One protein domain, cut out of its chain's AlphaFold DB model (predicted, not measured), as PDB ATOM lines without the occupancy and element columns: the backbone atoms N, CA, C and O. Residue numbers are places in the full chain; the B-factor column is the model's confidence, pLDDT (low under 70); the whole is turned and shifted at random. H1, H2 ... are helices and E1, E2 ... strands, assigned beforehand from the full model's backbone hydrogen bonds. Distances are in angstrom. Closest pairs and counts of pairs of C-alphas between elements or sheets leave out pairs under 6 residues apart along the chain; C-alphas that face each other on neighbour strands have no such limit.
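Overview. This is residues 233 to 335 of the 341 residues of the protein "Uncharacterized protein C9orf172-like Protein" of Tribolium castaneum (UniProt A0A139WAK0). A small four-stranded sheet is covered on one face by the long helix H1, which runs along its strands, while H3 folds back the opposite way and packs on residues 248 to 255 of H1. H4 only grazes the sheet, away from the other helices. The printed part has 103 residues, with four named helices and four named strands in the order E1 H1 H2 H3 E2 E3 H4 E4; the mixed sheet runs E2 E3 E1 E4, and the class is mixed, helices and strands. It is compact, with a radius of gyration of the C-alphas of 13.7 A, and only just flat, spanning 41 by 33 by 18 A.

Arrangement. H1, residues 245 to 264, lies over inner strand E1, residues 233 to 236, at a height over the sheet of 9.0 A; H1 on one face of the sheet E2 E3 E1 E4 makes two layers, a helix layer and a sheet layer; the closest C-alphas of E1 and H1, those of Leu 235 and Val 258, are 6.7 A apart. H2, residues 269 to 272, is close to but not clearly touching H1, with C-alphas 259 and 269 closest at 7.2 A. H3, residues 274 to 284, touches H1 at a shallow tilt of 27 degrees, opposite ways, through residues 248 to 255 of H1 alone; the closest C-alphas, 252 and 284, are 5.0 A apart. E2, residues 294 to 296, and E3, residues 308 to 312, form an antiparallel hairpin, with N 296 and O 309 at 2.8 A. E3 is parallel to E1, with N 235 and O 310 at 2.8 A. E3, H4, residues 317 to 324, and E4, residues 330 to 334, make a split strand-helix-strand unit, two parallel strands with E1 between them, its crossover right-handed. E4 is parallel to E1, with N 333 and O 234 at 2.8 A. Every O i to N i+4 pair is within hydrogen-bond range in H1 and H3, 3 of 4 in H4; H2 is too short for one.

Along the chain. E1 begins at C-alpha 233 (44.383, -19.935, 14.270). H1 is 28.8 A long and H3 15.3 A. E4, 12.9 A, ends at C-alpha 334 (42.210, -11.501, 20.264).

Size, cuts and confidence. The C-alphas farthest apart, Gly 243 and Gly 304, are 42.3 A apart. The printed part has no cut; the link E2 to E3 is long. pLDDT is under 70 at residues 241 to 244, 289, 305 and 315 to 329.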
ATOM      1  N   LEU A 233      44.807 -21.298  14.018       84.19
ATOM      2  CA  LEU A 233      44.383 -19.935  14.270       84.19
ATOM      3  C   LEU A 233      43.150 -19.988  15.166       84.19
ATOM      4  O   LEU A 233      42.111 -20.503  14.755       84.19
ATOM      5  N   ILE A 234      43.251 -19.461  16.379       86.31
ATOM      6  CA  ILE A 234      42.101 -19.298  17.267       86.31
ATOM      7  C   ILE A 234      41.727 -17.824  17.260       86.31
ATOM      8  O   ILE A 234      42.492 -16.990  17.730       86.31
ATOM      9  N   LEU A 235      40.561 -17.508  16.705       87.88
ATOM     10  CA  LEU A 235      39.979 -16.173  16.729       87.88
ATOM     11  C   LEU A 235      39.035 -16.099  17.920       87.88
ATOM     12  O   LEU A 235      38.002 -16.771  17.934       87.88
ATOM     13  N   THR A 236      39.418 -15.317  18.922       87.81
ATOM     14  CA  THR A 236      38.699 -15.227  20.194       87.81
ATOM     15  C   THR A 236      38.585 -13.789  20.671       87.81
ATOM     16  O   THR A 236      39.307 -12.912  20.208       87.81
ATOM     17  N   CYS A 237      37.677 -13.536  21.601       83.19
ATOM     18  CA  CYS A 237      37.620 -12.302  22.367       83.19
ATOM     19  C   CYS A 237      37.143 -12.606  23.785       83.19
ATOM     20  O   CYS A 237      36.511 -13.636  24.029       83.19
ATOM     21  N   ASN A 238      37.428 -11.691  24.704       79.38
ATOM     22  CA  ASN A 238      36.887 -11.758  26.055       79.38
ATOM     23  C   ASN A 238      35.362 -11.572  26.017       79.38
ATOM     24  O   ASN A 238      34.823 -11.048  25.035       79.38
ATOM     25  N   SER A 239      34.681 -11.988  27.085       75.06
ATOM     26  CA  SER A 239      33.242 -11.775  27.245       75.06
ATOM     27  C   SER A 239      32.886 -10.299  27.082       75.06
ATOM     28  O   SER A 239      33.522  -9.430  27.679       75.06
ATOM     29  N   ILE A 240      31.877 -10.031  26.259       75.38
ATOM     30  CA  ILE A 240      31.334  -8.692  26.036       75.38
ATOM     31  C   ILE A 240      30.138  -8.549  26.979       75.38
ATOM     32  O   ILE A 240      29.209  -9.348  26.906       75.38
ATOM     33  N   GLU A 241      30.164  -7.563  27.875       69.50
ATOM     34  CA  GLU A 241      29.069  -7.343  28.825       69.50
ATOM     35  C   GLU A 241      27.761  -7.012  28.087       69.50
ATOM     36  O   GLU A 241      27.718  -6.152  27.202       69.50
ATOM     37  N   GLU A 242      26.689  -7.731  28.419       62.91
ATOM     38  CA  GLU A 242      25.394  -7.596  27.755       62.91
ATOM     39  C   GLU A 242      24.659  -6.329  28.225       62.91
ATOM     40  O   GLU A 242      24.566  -6.061  29.422       62.91
ATOM     41  N   GLY A 243      24.088  -5.567  27.282       63.00
ATOM     42  CA  GLY A 243      23.062  -4.557  27.590       63.00
ATOM     43  C   GLY A 243      23.310  -3.121  27.115       63.00
ATOM     44  O   GLY A 243      22.385  -2.319  27.207       63.00
ATOM     45  N   ASN A 244      24.483  -2.784  26.564       68.06
ATOM     46  CA  ASN A 244      24.784  -1.429  26.066       68.06
ATOM     47  C   ASN A 244      24.942  -1.363  24.533       68.06
ATOM     48  O   ASN A 244      25.394  -2.317  23.902       68.06
ATOM     49  N   GLU A 245      24.657  -0.202  23.926       77.81
ATOM     50  CA  GLU A 245      24.973   0.093  22.507       77.81
ATOM     51  C   GLU A 245      26.462  -0.143  22.180       77.81
ATOM     52  O   GLU A 245      26.835  -0.523  21.069       77.81
ATOM     53  N   GLU A 246      27.333   0.015  23.175       79.31
ATOM     54  CA  GLU A 246      28.758  -0.307  23.080       79.31
ATOM     55  C   GLU A 246      29.014  -1.806  22.872       79.31
ATOM     56  O   GLU A 246      29.886  -2.169  22.084       79.31
ATOM     57  N   ALA A 247      28.214  -2.686  23.480       79.94
ATOM     58  CA  ALA A 247      28.328  -4.133  23.300       79.94
ATOM     59  C   ALA A 247      28.019  -4.540  21.854       79.94
ATOM     60  O   ALA A 247      28.718  -5.369  21.269       79.94
ATOM     61  N   LYS A 248      27.015  -3.907  21.238       82.12
ATOM     62  CA  LYS A 248      26.685  -4.117  19.823       82.12
ATOM     63  C   LYS A 248      27.834  -3.679  18.912       82.12
ATOM     64  O   LYS A 248      28.242  -4.445  18.041       82.12
ATOM     65  N   LYS A 249      28.420  -2.503  19.168       84.62
ATOM     66  CA  LYS A 249      29.601  -2.014  18.434       84.62
ATOM     67  C   LYS A 249      30.802  -2.954  18.575       84.62
ATOM     68  O   LYS A 249      31.487  -3.209  17.589       84.62
ATOM     69  N   LEU A 250      31.044  -3.502  19.767       86.44
ATOM     70  CA  LEU A 250      32.119  -4.474  20.004       86.44
ATOM     71  C   LEU A 250      31.868  -5.803  19.278       86.44
ATOM     72  O   LEU A 250      32.801  -6.363  18.701       86.44
ATOM     73  N   LYS A 251      30.618  -6.286  19.235       87.31
ATOM     74  CA  LYS A 251      30.248  -7.481  18.459       87.31
ATOM     75  C   LYS A 251      30.468  -7.263  16.960       87.31
ATOM     76  O   LYS A 251      31.100  -8.102  16.318       87.31
ATOM     77  N   GLU A 252      30.031  -6.128  16.417       88.50
ATOM     78  CA  GLU A 252      30.268  -5.749  15.014       88.50
ATOM     79  C   GLU A 252      31.769  -5.651  14.694       88.50
ATOM     80  O   GLU A 252      32.230  -6.241  13.713       88.50
ATOM     81  N   LEU A 253      32.545  -4.992  15.561       89.00
ATOM     82  CA  LEU A 253      33.996  -4.864  15.428       89.00
ATOM     83  C   LEU A 253      34.703  -6.226  15.463       89.00
ATOM     84  O   LEU A 253      35.577  -6.489  14.637       89.00
ATOM     85  N   SER A 254      34.307  -7.113  16.381       89.38
ATOM     86  CA  SER A 254      34.884  -8.459  16.486       89.38
ATOM     87  C   SER A 254      34.720  -9.239  15.180       89.38
ATOM     88  O   SER A 254      35.645  -9.915  14.730       89.38
ATOM     89  N   ILE A 255      33.569  -9.092  14.519       90.19
ATOM     90  CA  ILE A 255      33.264  -9.780  13.267       90.19
ATOM     91  C   ILE A 255      34.039  -9.181  12.104       90.19
ATOM     92  O   ILE A 255      34.562  -9.940  11.285       90.19
ATOM     93  N   ASP A 256      34.157  -7.855  12.023       89.75
ATOM     94  CA  ASP A 256      34.980  -7.230  10.985       89.75
ATOM     95  C   ASP A 256      36.446  -7.673  11.101       89.75
ATOM     96  O   ASP A 256      37.052  -8.078  10.106       89.75
ATOM     97  N   ASN A 257      36.976  -7.753  12.326       90.69
ATOM     98  CA  ASN A 257      38.330  -8.242  12.583       90.69
ATOM     99  C   ASN A 257      38.498  -9.735  12.262       90.69
ATOM    100  O   ASN A 257      39.484 -10.108  11.623       90.69
ATOM    101  N   VAL A 258      37.517 -10.591  12.584       90.62
ATOM    102  CA  VAL A 258      37.499 -12.001  12.136       90.62
ATOM    103  C   VAL A 258      37.591 -12.087  10.611       90.62
ATOM    104  O   VAL A 258      38.364 -12.875  10.057       90.62
ATOM    105  N   LEU A 259      36.802 -11.272   9.906       91.38
ATOM    106  CA  LEU A 259      36.796 -11.249   8.447       91.38
ATOM    107  C   LEU A 259      38.106 -10.699   7.880       91.38
ATOM    108  O   LEU A 259      38.553 -11.196   6.846       91.38
ATOM    109  N   LYS A 260      38.717  -9.704   8.530       90.25
ATOM    110  CA  LYS A 260      40.003  -9.111   8.143       90.25
ATOM    111  C   LYS A 260      41.145 -10.122   8.270       90.25
ATOM    112  O   LYS A 260      41.867 -10.309   7.293       90.25
ATOM    113  N   GLU A 261      41.242 -10.832   9.394       88.94
ATOM    114  CA  GLU A 261      42.255 -11.878   9.632       88.94
ATOM    115  C   GLU A 261      42.192 -12.994   8.582       88.94
ATOM    116  O   GLU A 261      43.201 -13.402   8.004       88.94
ATOM    117  N   LEU A 262      40.982 -13.460   8.267       89.75
ATOM    118  CA  LEU A 262      40.792 -14.483   7.243       89.75
ATOM    119  C   LEU A 262      41.077 -13.944   5.835       89.75
ATOM    120  O   LEU A 262      41.725 -14.619   5.030       89.75
ATOM    121  N   ARG A 263      40.664 -12.706   5.538       90.06
ATOM    122  CA  ARG A 263      40.911 -12.066   4.240       90.06
ATOM    123  C   ARG A 263      42.398 -11.832   3.985       90.06
ATOM    124  O   ARG A 263      42.818 -12.000   2.843       90.06
ATOM    125  N   ALA A 264      43.190 -11.523   5.014       86.75
ATOM    126  CA  ALA A 264      44.645 -11.386   4.908       86.75
ATOM    127  C   ALA A 264      45.329 -12.678   4.415       86.75
ATOM    128  O   ALA A 264      46.372 -12.623   3.771       86.75
ATOM    129  N   ARG A 265      44.703 -13.840   4.644       85.25
ATOM    130  CA  ARG A 265      45.137 -15.163   4.151       85.25
ATOM    131  C   ARG A 265      44.412 -15.594   2.868       85.25
ATOM    132  O   ARG A 265      44.428 -16.763   2.490       85.25
ATOM    133  N   GLY A 266      43.698 -14.674   2.217       85.12
ATOM    134  CA  GLY A 266      42.906 -14.937   1.011       85.12
ATOM    135  C   GLY A 266      41.645 -15.779   1.235       85.12
ATOM    136  O   GLY A 266      41.076 -16.310   0.279       85.12
ATOM    137  N   VAL A 267      41.175 -15.900   2.479       88.31
ATOM    138  CA  VAL A 267      39.979 -16.669   2.841       88.31
ATOM    139  C   VAL A 267      38.767 -15.741   2.867       88.31
ATOM    140  O   VAL A 267      38.732 -14.741   3.580       88.31
ATOM    141  N   SER A 268      37.732 -16.076   2.096       90.69
ATOM    142  CA  SER A 268      36.494 -15.291   2.037       90.69
ATOM    143  C   SER A 268      35.333 -16.089   2.614       90.69
ATOM    144  O   SER A 268      34.719 -16.880   1.898       90.69
ATOM    145  N   LEU A 269      34.974 -15.845   3.881       88.44
ATOM    146  CA  LEU A 269      33.843 -16.536   4.517       88.44
ATOM    147  C   LEU A 269      32.536 -16.346   3.740       88.44
ATOM    148  O   LEU A 269      31.803 -17.304   3.538       88.44
ATOM    149  N   LYS A 270      32.269 -15.144   3.214       88.75
ATOM    150  CA  LYS A 270      31.048 -14.873   2.437       88.75
ATOM    151  C   LYS A 270      30.914 -15.768   1.196       88.75
ATOM    152  O   LYS A 270      29.801 -16.141   0.845       88.75
ATOM    153  N   ARG A 271      32.028 -16.095   0.528       86.50
ATOM    154  CA  ARG A 271      32.037 -16.915  -0.697       86.50
ATOM    155  C   ARG A 271      32.211 -18.404  -0.402       86.50
ATOM    156  O   ARG A 271      31.499 -19.220  -0.969       86.50
ATOM    157  N   GLN A 272      33.161 -18.745   0.464       83.94
ATOM    158  CA  GLN A 272      33.594 -20.123   0.724       83.94
ATOM    159  C   GLN A 272      32.776 -20.797   1.836       83.94
ATOM    160  O   GLN A 272      32.561 -22.004   1.795       83.94
ATOM    161  N   HIS A 273      32.288 -20.025   2.813       85.50
ATOM    162  CA  HIS A 273      31.575 -20.523   3.992       85.50
ATOM    163  C   HIS A 273      30.351 -19.646   4.344       85.50
ATOM    164  O   HIS A 273      30.271 -19.086   5.444       85.50
ATOM    165  N   PRO A 274      29.368 -19.505   3.431       89.75
ATOM    166  CA  PRO A 274      28.273 -18.539   3.568       89.75
ATOM    167  C   PRO A 274      27.383 -18.774   4.797       89.75
ATOM    168  O   PRO A 274      26.780 -17.830   5.303       89.75
ATOM    169  N   ILE A 275      27.299 -20.012   5.293       88.38
ATOM    170  CA  ILE A 275      26.544 -20.356   6.510       88.38
ATOM    171  C   ILE A 275      27.188 -19.707   7.742       88.38
ATOM    172  O   ILE A 275      26.495 -19.064   8.525       88.38
ATOM    173  N   ILE A 276      28.513 -19.802   7.862       88.25
ATOM    174  CA  ILE A 276      29.276 -19.236   8.983       88.25
ATOM    175  C   ILE A 276      29.215 -17.715   8.939       88.25
ATOM    176  O   ILE A 276      28.980 -17.072   9.957       88.25
ATOM    177  N   PHE A 277      29.336 -17.134   7.743       90.50
ATOM    178  CA  PHE A 277      29.160 -15.696   7.557       90.50
ATOM    179  C   PHE A 277      27.780 -15.220   8.045       90.50
ATOM    180  O   PHE A 277      27.695 -14.233   8.769       90.50
ATOM    181  N   LYS A 278      26.701 -15.948   7.719       89.81
ATOM    182  CA  LYS A 278      25.353 -15.632   8.218       89.81
ATOM    183  C   LYS A 278      25.240 -15.753   9.739       89.81
ATOM    184  O   LYS A 278      24.570 -14.925  10.343       89.81
ATOM    185  N   GLN A 279      25.877 -16.754  10.351       87.19
ATOM    186  CA  GLN A 279      25.886 -16.926  11.810       87.19
ATOM    187  C   GLN A 279      26.621 -15.783  12.515       87.19
ATOM    188  O   GLN A 279      26.121 -15.271  13.512       87.19
ATOM    189  N   LEU A 280      27.749 -15.330  11.961       90.00
ATOM    190  CA  LEU A 280      28.448 -14.141  12.449       90.00
ATOM    191  C   LEU A 280      27.543 -12.908  12.343       90.00
ATOM    192  O   LEU A 280      27.313 -12.236  13.338       90.00
ATOM    193  N   CYS A 281      26.921 -12.653  11.188       89.38
ATOM    194  CA  CYS A 281      25.980 -11.533  11.055       89.38
ATOM    195  C   CYS A 281      24.807 -11.614  12.049       89.38
ATOM    196  O   CYS A 281      24.410 -10.594  12.602       89.38
ATOM    197  N   ALA A 282      24.257 -12.806  12.296       87.88
ATOM    198  CA  ALA A 282      23.177 -12.997  13.267       87.88
ATOM    199  C   ALA A 282      23.618 -12.673  14.706       87.88
ATOM    200  O   ALA A 282      22.835 -12.112  15.470       87.88
ATOM    201  N   TYR A 283      24.867 -12.988  15.055       86.69
ATOM    202  CA  TYR A 283      25.459 -12.637  16.344       86.69
ATOM    203  C   TYR A 283      25.737 -11.125  16.467       86.69
ATOM    204  O   TYR A 283      25.331 -10.528  17.461       86.69
ATOM    205  N   ALA A 284      26.308 -10.469  15.443       86.06
ATOM    206  CA  ALA A 284      26.471  -9.001  15.416       86.06
ATOM    207  C   ALA A 284      25.139  -8.261  15.588       86.06
ATOM    208  O   ALA A 284      25.035  -7.313  16.359       86.06
ATOM    209  N   ASN A 285      24.103  -8.725  14.889       84.75
ATOM    210  CA  ASN A 285      22.788  -8.091  14.898       84.75
ATOM    211  C   ASN A 285      21.996  -8.351  16.193       84.75
ATOM    212  O   ASN A 285      20.840  -7.941  16.280       84.75
ATOM    213  N   GLY A 286      22.564  -9.069  17.170       78.31
ATOM    214  CA  GLY A 286      21.897  -9.396  18.431       78.31
ATOM    215  C   GLY A 286      20.760 -10.413  18.292       78.31
ATOM    216  O   GLY A 286      19.985 -10.598  19.222       78.31
ATOM    217  N   THR A 287      20.643 -11.097  17.149       78.88
ATOM    218  CA  THR A 287      19.654 -12.175  16.952       78.88
ATOM    219  C   THR A 287      20.056 -13.454  17.697       78.88
ATOM    220  O   THR A 287      19.235 -14.343  17.907       78.88
ATOM    221  N   CYS A 288      21.328 -13.564  18.080       70.44
ATOM    222  CA  CYS A 288      21.877 -14.672  18.844       70.44
ATOM    223  C   CYS A 288      22.694 -14.117  20.014       70.44
ATOM    224  O   CYS A 288      23.640 -13.364  19.788       70.44
ATOM    225  N   GLU A 289      22.327 -14.484  21.245       69.75
ATOM    226  CA  GLU A 289      23.009 -14.020  22.463       69.75
ATOM    227  C   GLU A 289      24.454 -14.533  22.521       69.75
ATOM    228  O   GLU A 289      25.376 -13.740  22.705       69.75
ATOM    229  N   LYS A 290      24.660 -15.832  22.250       77.00
ATOM    230  CA  LYS A 290      25.968 -16.501  22.325       77.00
ATOM    231  C   LYS A 290      26.389 -17.125  21.004       77.00
ATOM    232  O   LYS A 290      25.650 -17.905  20.405       77.00
ATOM    233  N   PHE A 291      27.624 -16.861  20.594       82.25
ATOM    234  CA  PHE A 291      28.197 -17.500  19.418       82.25
ATOM    235  C   PHE A 291      28.687 -18.913  19.759       82.25
ATOM    236  O   PHE A 291      29.548 -19.106  20.613       82.25
ATOM    237  N   THR A 292      28.148 -19.929  19.084       78.56
ATOM    238  CA  THR A 292      28.650 -21.303  19.243       78.56
ATOM    239  C   THR A 292      30.012 -21.424  18.556       78.56
ATOM    240  O   THR A 292      30.098 -21.033  17.394       78.56
ATOM    241  N   PRO A 293      31.057 -21.978  19.201       83.44
ATOM    242  CA  PRO A 293      32.375 -22.097  18.584       83.44
ATOM    243  C   PRO A 293      32.333 -22.909  17.284       83.44
ATOM    244  O   PRO A 293      31.711 -23.973  17.227       83.44
ATOM    245  N   ILE A 294      33.009 -22.425  16.239       83.06
ATOM    246  CA  ILE A 294      33.015 -23.057  14.913       83.06
ATOM    247  C   ILE A 294      34.444 -23.330  14.462       83.06
ATOM    248  O   ILE A 294      35.270 -22.422  14.402       83.06
ATOM    249  N   THR A 295      34.706 -24.570  14.052       80.81
ATOM    250  CA  THR A 295      35.978 -24.968  13.443       80.81
ATOM    251  C   THR A 295      35.835 -25.079  11.930       80.81
ATOM    252  O   THR A 295      34.936 -25.755  11.425       80.81
ATOM    253  N   VAL A 296      36.754 -24.454  11.196       82.31
ATOM    254  CA  VAL A 296      36.864 -24.548   9.736       82.31
ATOM    255  C   VAL A 296      38.281 -24.885   9.295       82.31
ATOM    256  O   VAL A 296      39.249 -24.633  10.011       82.31
ATOM    257  N   TYR A 297      38.395 -25.427   8.081       82.44
ATOM    258  CA  TYR A 297      39.666 -25.817   7.463       82.44
ATOM    259  C   TYR A 297      39.907 -25.057   6.151       82.44
ATOM    260  O   TYR A 297      39.816 -25.644   5.067       82.44
ATOM    261  N   PRO A 298      40.139 -23.737   6.213       80.31
ATOM    262  CA  PRO A 298      40.402 -22.935   5.031       80.31
ATOM    263  C   PRO A 298      41.749 -23.273   4.381       80.31
ATOM    264  O   PRO A 298      42.650 -23.860   4.988       80.31
ATOM    265  N   LYS A 299      41.891 -22.859   3.120       78.75
ATOM    266  CA  LYS A 299      43.152 -22.882   2.378       78.75
ATOM    267  C   LYS A 299      43.702 -21.463   2.308       78.75
ATOM    268  O   LYS A 299      43.019 -20.581   1.793       78.75
ATOM    269  N   ASP A 300      44.904 -21.257   2.828       80.31
ATOM    270  CA  ASP A 300      45.620 -19.991   2.710       80.31
ATOM    271  C   ASP A 300      46.041 -19.795   1.248       80.31
ATOM    272  O   ASP A 300      46.710 -20.648   0.659       80.31
ATOM    273  N   ALA A 301      45.598 -18.695   0.638       76.31
ATOM    274  CA  ALA A 301      45.888 -18.389  -0.757       76.31
ATOM    275  C   ALA A 301      47.348 -17.963  -0.976       76.31
ATOM    276  O   ALA A 301      47.869 -18.158  -2.071       76.31
ATOM    277  N   THR A 302      48.002 -17.415   0.051       74.06
ATOM    278  CA  THR A 302      49.383 -16.923  -0.005       74.06
ATOM    279  C   THR A 302      50.374 -18.079   0.071       74.06
ATOM    280  O   THR A 302      51.325 -18.140  -0.704       74.06
ATOM    281  N   THR A 303      50.146 -19.028   0.984       72.38
ATOM    282  CA  THR A 303      51.040 -20.186   1.175       72.38
ATOM    283  C   THR A 303      50.595 -21.434   0.411       72.38
ATOM    284  O   THR A 303      51.363 -22.383   0.266       72.38
ATOM    285  N   GLY A 304      49.342 -21.478  -0.049       70.62
ATOM    286  CA  GLY A 304      48.731 -22.649  -0.680       70.62
ATOM    287  C   GLY A 304      48.430 -23.802   0.286       70.62
ATOM    288  O   GLY A 304      47.892 -24.824  -0.155       70.62
ATOM    289  N   LYS A 305      48.751 -23.664   1.581       68.62
ATOM    290  CA  LYS A 305      48.555 -24.694   2.612       68.62
ATOM    291  C   LYS A 305      47.178 -24.559   3.275       68.62
ATOM    292  O   LYS A 305      46.646 -23.463   3.436       68.62
ATOM    293  N   SER A 306      46.588 -25.683   3.677       74.12
ATOM    294  CA  SER A 306      45.374 -25.681   4.505       74.12
ATOM    295  C   SER A 306      45.727 -25.499   5.978       74.12
ATOM    296  O   SER A 306      46.679 -26.113   6.461       74.12
ATOM    297  N   PHE A 307      44.945 -24.691   6.692       77.69
ATOM    298  CA  PHE A 307      45.102 -24.459   8.128       77.69
ATOM    299  C   PHE A 307      43.776 -24.665   8.872       77.69
ATOM    300  O   PHE A 307      42.719 -24.731   8.249       77.69
ATOM    301  N   MET A 308      43.824 -24.816  10.194       81.56
ATOM    302  CA  MET A 308      42.650 -24.975  11.048       81.56
ATOM    303  C   MET A 308      42.363 -23.625  11.686       81.56
ATOM    304  O   MET A 308      43.247 -23.036  12.301       81.56
ATOM    305  N   CYS A 309      41.141 -23.132  11.535       85.38
ATOM    306  CA  CYS A 309      40.700 -21.905  12.174       85.38
ATOM    307  C   CYS A 309      39.522 -22.212  13.092       85.38
ATOM    308  O   CYS A 309      38.505 -22.738  12.640       85.38
ATOM    309  N   ILE A 310      39.661 -21.873  14.368       85.81
ATOM    310  CA  ILE A 310      38.606 -21.970  15.373       85.81
ATOM    311  C   ILE A 310      38.113 -20.550  15.638       85.81
ATOM    312  O   ILE A 310      38.890 -19.694  16.046       85.81
ATOM    313  N   ILE A 311      36.835 -20.292  15.382       88.44
ATOM    314  CA  ILE A 311      36.171 -19.026  15.699       88.44
ATOM    315  C   ILE A 311      35.386 -19.251  16.986       88.44
ATOM    316  O   ILE A 311      34.403 -19.991  16.989       88.44
ATOM    317  N   MET A 312      35.843 -18.646  18.074       86.62
ATOM    318  CA  MET A 312      35.306 -18.830  19.417       86.62
ATOM    319  C   MET A 312      35.193 -17.467  20.095       86.62
ATOM    320  O   MET A 312      36.090 -17.044  20.815       86.62
ATOM    321  N   LEU A 313      34.109 -16.752  19.804       85.19
ATOM    322  CA  LEU A 313      33.838 -15.438  20.388       85.19
ATOM    323  C   LEU A 313      33.319 -15.612  21.823       85.19
ATOM    324  O   LEU A 313      32.558 -16.544  22.074       85.19
ATOM    325  N   GLU A 314      33.736 -14.728  22.734       78.25
ATOM    326  CA  GLU A 314      33.424 -14.787  24.175       78.25
ATOM    327  C   GLU A 314      33.897 -16.094  24.850       78.25
ATOM    328  O   GLU A 314      33.154 -16.763  25.569       78.25
ATOM    329  N   ALA A 315      35.145 -16.495  24.586       66.81
ATOM    330  CA  ALA A 315      35.714 -17.715  25.153       66.81
ATOM    331  C   ALA A 315      36.059 -17.560  26.641       66.81
ATOM    332  O   ALA A 315      36.654 -16.561  27.047       66.81
ATOM    333  N   ASP A 316      35.805 -18.604  27.428       65.25
ATOM    334  CA  ASP A 316      36.322 -18.686  28.791       65.25
ATOM    335  C   ASP A 316      37.853 -18.930  28.786       65.25
ATOM    336  O   ASP A 316      38.326 -19.803  28.042       65.25
ATOM    337  N   PRO A 317      38.658 -18.211  29.594       61.81
ATOM    338  CA  PRO A 317      40.116 -18.337  29.598       61.81
ATOM    339  C   PRO A 317      40.645 -19.746  29.906       61.81
ATOM    340  O   PRO A 317      41.737 -20.095  29.449       61.81
ATOM    341  N   GLU A 318      39.908 -20.576  30.654       60.72
ATOM    342  CA  GLU A 318      40.339 -21.946  30.956       60.72
ATOM    343  C   GLU A 318      40.216 -22.862  29.732       60.72
ATOM    344  O   GLU A 318      41.082 -23.711  29.501       60.72
ATOM    345  N   SER A 319      39.195 -22.641  28.898       60.84
ATOM    346  CA  SER A 319      38.984 -23.395  27.655       60.84
ATOM    347  C   SER A 319      40.107 -23.177  26.630       60.84
ATOM    348  O   SER A 319      40.494 -24.112  25.928       60.84
ATOM    349  N   LEU A 320      40.706 -21.979  26.600       60.66
ATOM    350  CA  LEU A 320      41.842 -21.643  25.731       60.66
ATOM    351  C   LEU A 320      43.139 -22.350  26.168       60.66
ATOM    352  O   LEU A 320      43.848 -22.916  25.334       60.66
ATOM    353  N   ARG A 321      43.416 -22.409  27.479       60.78
ATOM    354  CA  ARG A 321      44.623 -23.060  28.035       60.78
ATOM    355  C   ARG A 321      44.665 -24.571  27.779       60.78
ATOM    356  O   ARG A 321      45.739 -25.158  27.615       60.78
ATOM    357  N   GLN A 322      43.502 -25.219  27.712       59.78
ATOM    358  CA  GLN A 322      43.393 -26.644  27.373       59.78
ATOM    359  C   GLN A 322      43.766 -26.931  25.907       59.78
ATOM    360  O   GLN A 322      44.302 -27.996  25.610       59.78
ATOM    361  N   VAL A 323      43.537 -25.979  24.996       57.44
ATOM    362  CA  VAL A 323      43.899 -26.117  23.573       57.44
ATOM    363  C   VAL A 323      45.393 -25.859  23.350       57.44
ATOM    364  O   VAL A 323      46.027 -26.550  22.553       57.44
ATOM    365  N   GLU A 324      45.985 -24.919  24.092       57.56
ATOM    366  CA  GLU A 324      47.416 -24.586  24.010       57.56
ATOM    367  C   GLU A 324      48.326 -25.678  24.609       57.56
ATOM    368  O   GLU A 324      49.433 -25.913  24.123       57.56
ATOM    369  N   SER A 325      47.850 -26.414  25.620       54.06
ATOM    370  CA  SER A 325      48.601 -27.499  26.282       54.06
ATOM    371  C   SER A 325      48.669 -28.812  25.487       54.06
ATOM    372  O   SER A 325      49.426 -29.713  25.850       54.06
ATOM    373  N   ALA A 326      47.953 -28.921  24.362       53.31
ATOM    374  CA  ALA A 326      47.900 -30.123  23.526       53.31
ATOM    375  C   ALA A 326      49.133 -30.334  22.614       53.31
ATOM    376  O   ALA A 326      49.130 -31.236  21.776       53.31
ATOM    377  N   GLY A 327      50.191 -29.522  22.750       49.38
ATOM    378  CA  GLY A 327      51.439 -29.671  21.986       49.38
ATOM    379  C   GLY A 327      51.329 -29.303  20.498       49.38
ATOM    380  O   GLY A 327      52.158 -29.734  19.696       49.38
ATOM    381  N   VAL A 328      50.313 -28.518  20.120       59.38
ATOM    382  CA  VAL A 328      50.061 -28.041  18.748       59.38
ATOM    383  C   VAL A 328      50.600 -26.614  18.584       59.38
ATOM    384  O   VAL A 328      50.555 -25.816  19.516       59.38
ATOM    385  N   LYS A 329      51.091 -26.249  17.389       63.03
ATOM    386  CA  LYS A 329      51.453 -24.857  17.065       63.03
ATOM    387  C   LYS A 329      50.178 -24.012  16.914       63.03
ATOM    388  O   LYS A 329      49.557 -24.003  15.848       63.03
ATOM    389  N   VAL A 330      49.789 -23.330  17.990       74.31
ATOM    390  CA  VAL A 330      48.591 -22.479  18.068       74.31
ATOM    391  C   VAL A 330      48.981 -21.004  17.941       74.31
ATOM    392  O   VAL A 330      49.945 -20.556  18.557       74.31
ATOM    393  N   ARG A 331      48.228 -20.243  17.142       81.25
ATOM    394  CA  ARG A 331      48.248 -18.777  17.112       81.25
ATOM    395  C   ARG A 331      46.878 -18.281  17.560       81.25
ATOM    396  O   ARG A 331      45.908 -18.378  16.813       81.25
ATOM    397  N   THR A 332      46.808 -17.736  18.765       81.94
ATOM    398  CA  THR A 332      45.587 -17.129  19.303       81.94
ATOM    399  C   THR A 332      45.580 -15.638  18.966       81.94
ATOM    400  O   THR A 332      46.551 -14.937  19.240       81.94
ATOM    401  N   VAL A 333      44.508 -15.147  18.347       83.75
ATOM    402  CA  VAL A 333      44.301 -13.730  18.030       83.75
ATOM    403  C   VAL A 333      43.085 -13.241  18.798       83.75
ATOM    404  O   VAL A 333      41.979 -13.759  18.623       83.75
ATOM    405  N   ASN A 334      43.300 -12.226  19.633       83.69
ATOM    406  CA  ASN A 334      42.210 -11.501  20.264       83.69
ATOM    407  C   ASN A 334      41.632 -10.491  19.262       83.69
ATOM    408  O   ASN A 334      42.266  -9.482  18.952       83.69
ATOM    409  N   VAL A 335      40.424 -10.752  18.766       87.19
ATOM    410  CA  VAL A 335      39.781  -9.947  17.718       87.19
ATOM    411  C   VAL A 335      39.256  -8.597  18.214       87.19
ATOM    412  O   VAL A 335      38.814  -7.798  17.397       87.19
TER     413      VAL A 335